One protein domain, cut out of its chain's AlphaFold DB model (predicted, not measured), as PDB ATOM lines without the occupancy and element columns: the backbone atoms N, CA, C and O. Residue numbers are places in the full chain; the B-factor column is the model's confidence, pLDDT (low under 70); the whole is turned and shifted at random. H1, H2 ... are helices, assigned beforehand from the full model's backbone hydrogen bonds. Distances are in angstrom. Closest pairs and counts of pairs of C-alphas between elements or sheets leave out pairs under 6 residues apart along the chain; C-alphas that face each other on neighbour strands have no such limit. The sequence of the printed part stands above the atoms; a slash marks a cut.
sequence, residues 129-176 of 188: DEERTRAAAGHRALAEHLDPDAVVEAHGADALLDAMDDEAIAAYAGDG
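Overview. This is residues 129 to 176 of the 188 residues of the protein "Usp domain-containing protein" of Halorubrum sp. C3 (UniProt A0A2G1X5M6). Four helices are strung along an open horseshoe with an empty middle: H1 is the long arm, H2 and H3 make the bend, and H4 is the shorter arm. Residues 129 to 148 and 162 to 176 stand free. The 48 printed residues are all helix in class, with no named strand, and loose, with a radius of gyration of the C-alphas of 12.9 A and spans of 33 by 24 by 19 A.

Arrangement. H1, residues 129 to 143, is apart from H2, residues 148 to 155. H2 is close to but not clearly touching H3, residues 157 to 162; their closest C-alphas, Val 152 and Leu 160, are 7.3 A apart, and their lines are about perpendicular at 77 degrees. H4, residues 166 to 174, is apart from H1, H2 and H3. In the four helices every O i to N i+4 pair is within hydrogen-bond range.

Along the chain. H1 begins at C-alpha 129 (191.711, 186.003, 156.781) and is 20.8 A long. H2 measures 10.7 A and H3 8.6 A. H4, 12.2 A, ends at C-alpha 174 (208.308, 193.595, 143.028).

Size, cuts and confidence. The C-alphas farthest apart, Asp 129 and Glu 153, are 33.9 A apart. The printed part has no cut, and its three links are tight. Its mean pLDDT is 77.6; residues 129 to 131, 172 and 174 to 176 are under 70.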
ATOM      1  N   ASP A 129     191.153 184.741 157.256       63.91
ATOM      2  CA  ASP A 129     191.711 186.003 156.781       63.91
ATOM      3  C   ASP A 129     192.029 186.959 157.941       63.91
ATOM      4  O   ASP A 129     193.073 187.621 157.935       63.91
ATOM      5  N   GLU A 130     191.206 186.980 158.989       66.69
ATOM      6  CA  GLU A 130     191.482 187.670 160.247       66.69
ATOM      7  C   GLU A 130     192.669 187.033 160.988       66.69
ATOM      8  O   GLU A 130     193.538 187.757 161.485       66.69
ATOM      9  N   GLU A 131     192.776 185.700 161.008       67.88
ATOM     10  CA  GLU A 131     193.942 184.989 161.545       67.88
ATOM     11  C   GLU A 131     195.216 185.365 160.787       67.88
ATOM     12  O   GLU A 131     196.200 185.779 161.408       67.88
ATOM     13  N   ARG A 132     195.194 185.305 159.448       70.81
ATOM     14  CA  ARG A 132     196.325 185.727 158.603       70.81
ATOM     15  C   ARG A 132     196.688 187.186 158.833       70.81
ATOM     16  O   ARG A 132     197.867 187.512 158.965       70.81
ATOM     17  N   THR A 133     195.693 188.063 158.921       71.81
ATOM     18  CA  THR A 133     195.893 189.496 159.158       71.81
ATOM     19  C   THR A 133     196.535 189.738 160.521       71.81
ATOM     20  O   THR A 133     197.490 190.512 160.635       71.81
ATOM     21  N   ARG A 134     196.061 189.048 161.563       74.12
ATOM     22  CA  ARG A 134     196.597 189.150 162.923       74.12
ATOM     23  C   ARG A 134     198.003 188.559 163.022       74.12
ATOM     24  O   ARG A 134     198.858 189.175 163.658       74.12
ATOM     25  N   ALA A 135     198.271 187.436 162.359       74.56
ATOM     26  CA  ALA A 135     199.599 186.835 162.275       74.56
ATOM     27  C   ALA A 135     200.586 187.758 161.543       74.56
ATOM     28  O   ALA A 135     201.664 188.037 162.062       74.56
ATOM     29  N   ALA A 136     200.198 188.320 160.394       73.56
ATOM     30  CA  ALA A 136     201.022 189.264 159.642       73.56
ATOM     31  C   ALA A 136     201.313 190.547 160.441       73.56
ATOM     32  O   ALA A 136     202.450 191.022 160.468       73.56
ATOM     33  N   ALA A 137     200.308 191.090 161.137       72.00
ATOM     34  CA  ALA A 137     200.486 192.232 162.029       72.00
ATOM     35  C   ALA A 137     201.424 191.902 163.203       72.00
ATOM     36  O   ALA A 137     202.298 192.703 163.533       72.00
ATOM     37  N   GLY A 138     201.286 190.711 163.794       77.12
ATOM     38  CA  GLY A 138     202.152 190.220 164.865       77.12
ATOM     39  C   GLY A 138     203.600 190.020 164.417       77.12
ATOM     40  O   GLY A 138     204.512 190.488 165.093       77.12
ATOM     41  N   HIS A 139     203.824 189.398 163.256       79.50
ATOM     42  CA  HIS A 139     205.156 189.240 162.667       79.50
ATOM     43  C   HIS A 139     205.816 190.593 162.395       79.50
ATOM     44  O   HIS A 139     206.988 190.774 162.717       79.50
ATOM     45  N   ARG A 140     205.062 191.567 161.865       75.75
ATOM     46  CA  ARG A 140     205.575 192.923 161.625       75.75
ATOM     47  C   ARG A 140     205.953 193.624 162.933       75.75
ATOM     48  O   ARG A 140     207.047 194.167 163.022       75.75
ATOM     49  N   ALA A 141     205.104 193.551 163.956       76.00
ATOM     50  CA  ALA A 141     205.397 194.122 165.270       76.00
ATOM     51  C   ALA A 141     206.594 193.441 165.960       76.00
ATOM     52  O   ALA A 141     207.385 194.096 166.631       76.00
ATOM     53  N   LEU A 142     206.759 192.127 165.786       74.88
ATOM     54  CA  LEU A 142     207.910 191.400 166.319       74.88
ATOM     55  C   LEU A 142     209.207 191.801 165.602       74.88
ATOM     56  O   LEU A 142     210.232 191.971 166.258       74.88
ATOM     57  N   ALA A 143     209.157 191.988 164.280       79.69
ATOM     58  CA  ALA A 143     210.301 192.427 163.483       79.69
ATOM     59  C   ALA A 143     210.833 193.800 163.928       79.69
ATOM     60  O   ALA A 143     212.041 194.005 163.927       79.69
ATOM     61  N   GLU A 144     209.966 194.707 164.395       83.50
ATOM     62  CA  GLU A 144     210.374 196.006 164.963       83.50
ATOM     63  C   GLU A 144     211.213 195.880 166.250       83.50
ATOM     64  O   GLU A 144     211.880 196.833 166.661       83.50
ATOM     65  N   HIS A 145     211.184 194.716 166.902       85.69
ATOM     66  CA  HIS A 145     211.885 194.448 168.158       85.69
ATOM     67  C   HIS A 145     213.013 193.416 168.034       85.69
ATOM     68  O   HIS A 145     213.720 193.175 169.015       85.69
ATOM     69  N   LEU A 146     213.187 192.809 166.860       83.25
ATOM     70  CA  LEU A 146     214.267 191.867 166.584       83.25
ATOM     71  C   LEU A 146     215.535 192.615 166.164       83.25
ATOM     72  O   LEU A 146     215.488 193.514 165.331       83.25
ATOM     73  N   ASP A 147     216.671 192.208 166.729       87.06
ATOM     74  CA  ASP A 147     217.998 192.613 166.263       87.06
ATOM     75  C   ASP A 147     218.455 191.627 165.169       87.06
ATOM     76  O   ASP A 147     218.707 190.457 165.486       87.06
ATOM     77  N   PRO A 148     218.537 192.049 163.893       82.88
ATOM     78  CA  PRO A 148     218.877 191.159 162.786       82.88
ATOM     79  C   PRO A 148     220.249 190.503 162.957       82.88
ATOM     80  O   PRO A 148     220.405 189.326 162.631       82.88
ATOM     81  N   ASP A 149     221.220 191.231 163.512       86.62
ATOM     82  CA  ASP A 149     222.578 190.721 163.691       86.62
ATOM     83  C   ASP A 149     222.591 189.600 164.738       86.62
ATOM     84  O   ASP A 149     223.209 188.555 164.527       86.62
ATOM     85  N   ALA A 150     221.822 189.758 165.820       85.94
ATOM     86  CA  ALA A 150     221.681 188.735 166.855       85.94
ATOM     87  C   ALA A 150     220.978 187.464 166.340       85.94
ATOM     88  O   ALA A 150     221.324 186.353 166.743       85.94
ATOM     89  N   VAL A 151     220.000 187.605 165.438       83.31
ATOM     90  CA  VAL A 151     219.299 186.466 164.819       83.31
ATOM     91  C   VAL A 151     220.235 185.693 163.892       83.31
ATOM     92  O   VAL A 151     220.291 184.462 163.955       83.31
ATOM     93  N   VAL A 152     221.001 186.407 163.062       89.19
ATOM     94  CA  VAL A 152     221.995 185.808 162.162       89.19
ATOM     95  C   VAL A 152     223.113 185.132 162.952       89.19
ATOM     96  O   VAL A 152     223.534 184.035 162.585       89.19
ATOM     97  N   GLU A 153     223.559 185.726 164.059       87.50
ATOM     98  CA  GLU A 153     224.556 185.119 164.945       87.50
ATOM     99  C   GLU A 153     224.030 183.834 165.605       87.50
ATOM    100  O   GLU A 153     224.750 182.837 165.682       87.50
ATOM    101  N   ALA A 154     222.768 183.827 166.043       88.62
ATOM    102  CA  ALA A 154     222.167 182.682 166.721       88.62
ATOM    103  C   ALA A 154     221.900 181.487 165.792       88.62
ATOM    104  O   ALA A 154     222.061 180.337 166.210       88.62
ATOM    105  N   HIS A 155     221.476 181.742 164.551       85.88
ATOM    106  CA  HIS A 155     221.007 180.699 163.633       85.88
ATOM    107  C   HIS A 155     221.957 180.406 162.466       85.88
ATOM    108  O   HIS A 155     221.867 179.331 161.876       85.88
ATOM    109  N   GLY A 156     222.906 181.299 162.175       89.12
ATOM    110  CA  GLY A 156     223.813 181.194 161.036       89.12
ATOM    111  C   GLY A 156     223.163 181.651 159.728       89.12
ATOM    112  O   GLY A 156     222.025 181.301 159.422       89.12
ATOM    113  N   ALA A 157     223.907 182.423 158.932       87.81
ATOM    114  CA  ALA A 157     223.399 183.021 157.696       87.81
ATOM    115  C   ALA A 157     222.918 181.978 156.674       87.81
ATOM    116  O   ALA A 157     221.841 182.141 156.115       87.81
ATOM    117  N   ASP A 158     223.670 180.891 156.477       85.56
ATOM    118  CA  ASP A 158     223.324 179.868 155.481       85.56
ATOM    119  C   ASP A 158     222.010 179.153 155.830       85.56
ATOM    120  O   ASP A 158     221.165 178.955 154.966       85.56
ATOM    121  N   ALA A 159     221.785 178.843 157.112       83.38
ATOM    122  CA  ALA A 159     220.554 178.192 157.556       83.38
ATOM    123  C   ALA A 159     219.330 179.115 157.457       83.38
ATOM    124  O   ALA A 159     218.222 178.641 157.213       83.38
ATOM    125  N   LEU A 160     219.521 180.424 157.654       84.56
ATOM    126  CA  LEU A 160     218.460 181.409 157.455       84.56
ATOM    127  C   LEU A 160     218.144 181.593 155.969       84.56
ATOM    128  O   LEU A 160     216.972 181.622 155.617       84.56
ATOM    129  N   LEU A 161     219.163 181.663 155.110       84.38
ATOM    130  CA  LEU A 161     218.990 181.768 153.660       84.38
ATOM    131  C   LEU A 161     218.323 180.518 153.072       84.38
ATOM    132  O   LEU A 161     217.423 180.652 152.254       84.38
ATOM    133  N   ASP A 162     218.679 179.320 153.538       82.00
ATOM    134  CA  ASP A 162     218.032 178.071 153.110       82.00
ATOM    135  C   ASP A 162     216.562 177.972 153.565       82.00
ATOM    136  O   ASP A 162     215.766 177.255 152.960       82.00
ATOM    137  N   ALA A 163     216.195 178.666 154.648       79.69
ATOM    138  CA  ALA A 163     214.831 178.710 155.170       79.69
ATOM    139  C   ALA A 163     213.980 179.841 154.561       79.69
ATOM    140  O   ALA A 163     212.777 179.906 154.824       79.69
ATOM    141  N   MET A 164     214.591 180.744 153.790       83.00
ATOM    142  CA  MET A 164     213.916 181.873 153.163       83.00
ATOM    143  C   MET A 164     213.186 181.435 151.890       83.00
ATOM    144  O   MET A 164     213.710 180.699 151.060       83.00
ATOM    145  N   ASP A 165     211.951 181.907 151.737       82.62
ATOM    146  CA  ASP A 165     211.158 181.682 150.533       82.62
ATOM    147  C   ASP A 165     211.533 182.729 149.471       82.62
ATOM    148  O   ASP A 165     211.091 183.884 149.521       82.62
ATOM    149  N   ASP A 166     212.375 182.322 148.520       81.50
ATOM    150  CA  ASP A 166     212.840 183.161 147.408       81.50
ATOM    151  C   ASP A 166     211.683 183.734 146.568       81.50
ATOM    152  O   ASP A 166     211.786 184.851 146.049       81.50
ATOM    153  N   GLU A 167     210.569 183.006 146.442       73.00
ATOM    154  CA  GLU A 167     209.400 183.439 145.672       73.00
ATOM    155  C   GLU A 167     208.634 184.534 146.423       73.00
ATOM    156  O   GLU A 167     208.285 185.568 145.842       73.00
ATOM    157  N   ALA A 168     208.475 184.378 147.741       70.56
ATOM    158  CA  ALA A 168     207.909 185.414 148.602       70.56
ATOM    159  C   ALA A 168     208.782 186.686 148.639       70.56
ATOM    160  O   ALA A 168     208.261 187.806 148.629       70.56
ATOM    161  N   ILE A 169     210.110 186.535 148.632       72.19
ATOM    162  CA  ILE A 169     211.059 187.659 148.582       72.19
ATOM    163  C   ILE A 169     210.959 188.401 147.250       72.19
ATOM    164  O   ILE A 169     210.910 189.633 147.229       72.19
ATOM    165  N   ALA A 170     210.901 187.667 146.137       75.75
ATOM    166  CA  ALA A 170     210.747 188.255 144.813       75.75
ATOM    167  C   ALA A 170     209.420 189.024 144.685       75.75
ATOM    168  O   ALA A 170     209.406 190.129 144.137       75.75
ATOM    169  N   ALA A 171     208.327 188.485 145.240       71.38
ATOM    170  CA  ALA A 171     207.031 189.159 145.285       71.38
ATOM    171  C   ALA A 171     207.084 190.459 146.108       71.38
ATOM    172  O   ALA A 171     206.637 191.505 145.638       71.38
ATOM    173  N   TYR A 172     207.709 190.431 147.292       64.75
ATOM    174  CA  TYR A 172     207.885 191.621 148.134       64.75
ATOM    175  C   TYR A 172     208.733 192.709 147.455       64.75
ATOM    176  O   TYR A 172     208.405 193.897 147.517       64.75
ATOM    177  N   ALA A 173     209.819 192.321 146.780       71.44
ATOM    178  CA  ALA A 173     210.684 193.251 146.059       71.44
ATOM    179  C   ALA A 173     209.991 193.872 144.829       71.44
ATOM    180  O   ALA A 173     210.268 195.024 144.485       71.44
ATOM    181  N   GLY A 174     209.085 193.132 144.180       67.75
ATOM    182  CA  GLY A 174     208.308 193.595 143.028       67.75
ATOM    183  C   GLY A 174     207.262 194.665 143.359       67.75
ATOM    184  O   GLY A 174     207.003 195.531 142.524       67.75
ATOM    185  N   ASP A 175     206.722 194.656 144.582       57.12
ATOM    186  CA  ASP A 175     205.662 195.573 145.032       57.12
ATOM    187  C   ASP A 175     206.174 196.946 145.513       57.12
ATOM    188  O   ASP A 175     205.399 197.788 145.970       57.12
ATOM    189  N   GLY A 176     207.480 197.217 145.386       51.75
ATOM    190  CA  GLY A 176     208.052 198.521 145.719       51.75
ATOM    191  C   GLY A 176     207.967 198.836 147.213       51.75
ATOM    192  O   GLY A 176     207.490 199.904 147.600       51.75
TER     193      GLY A 176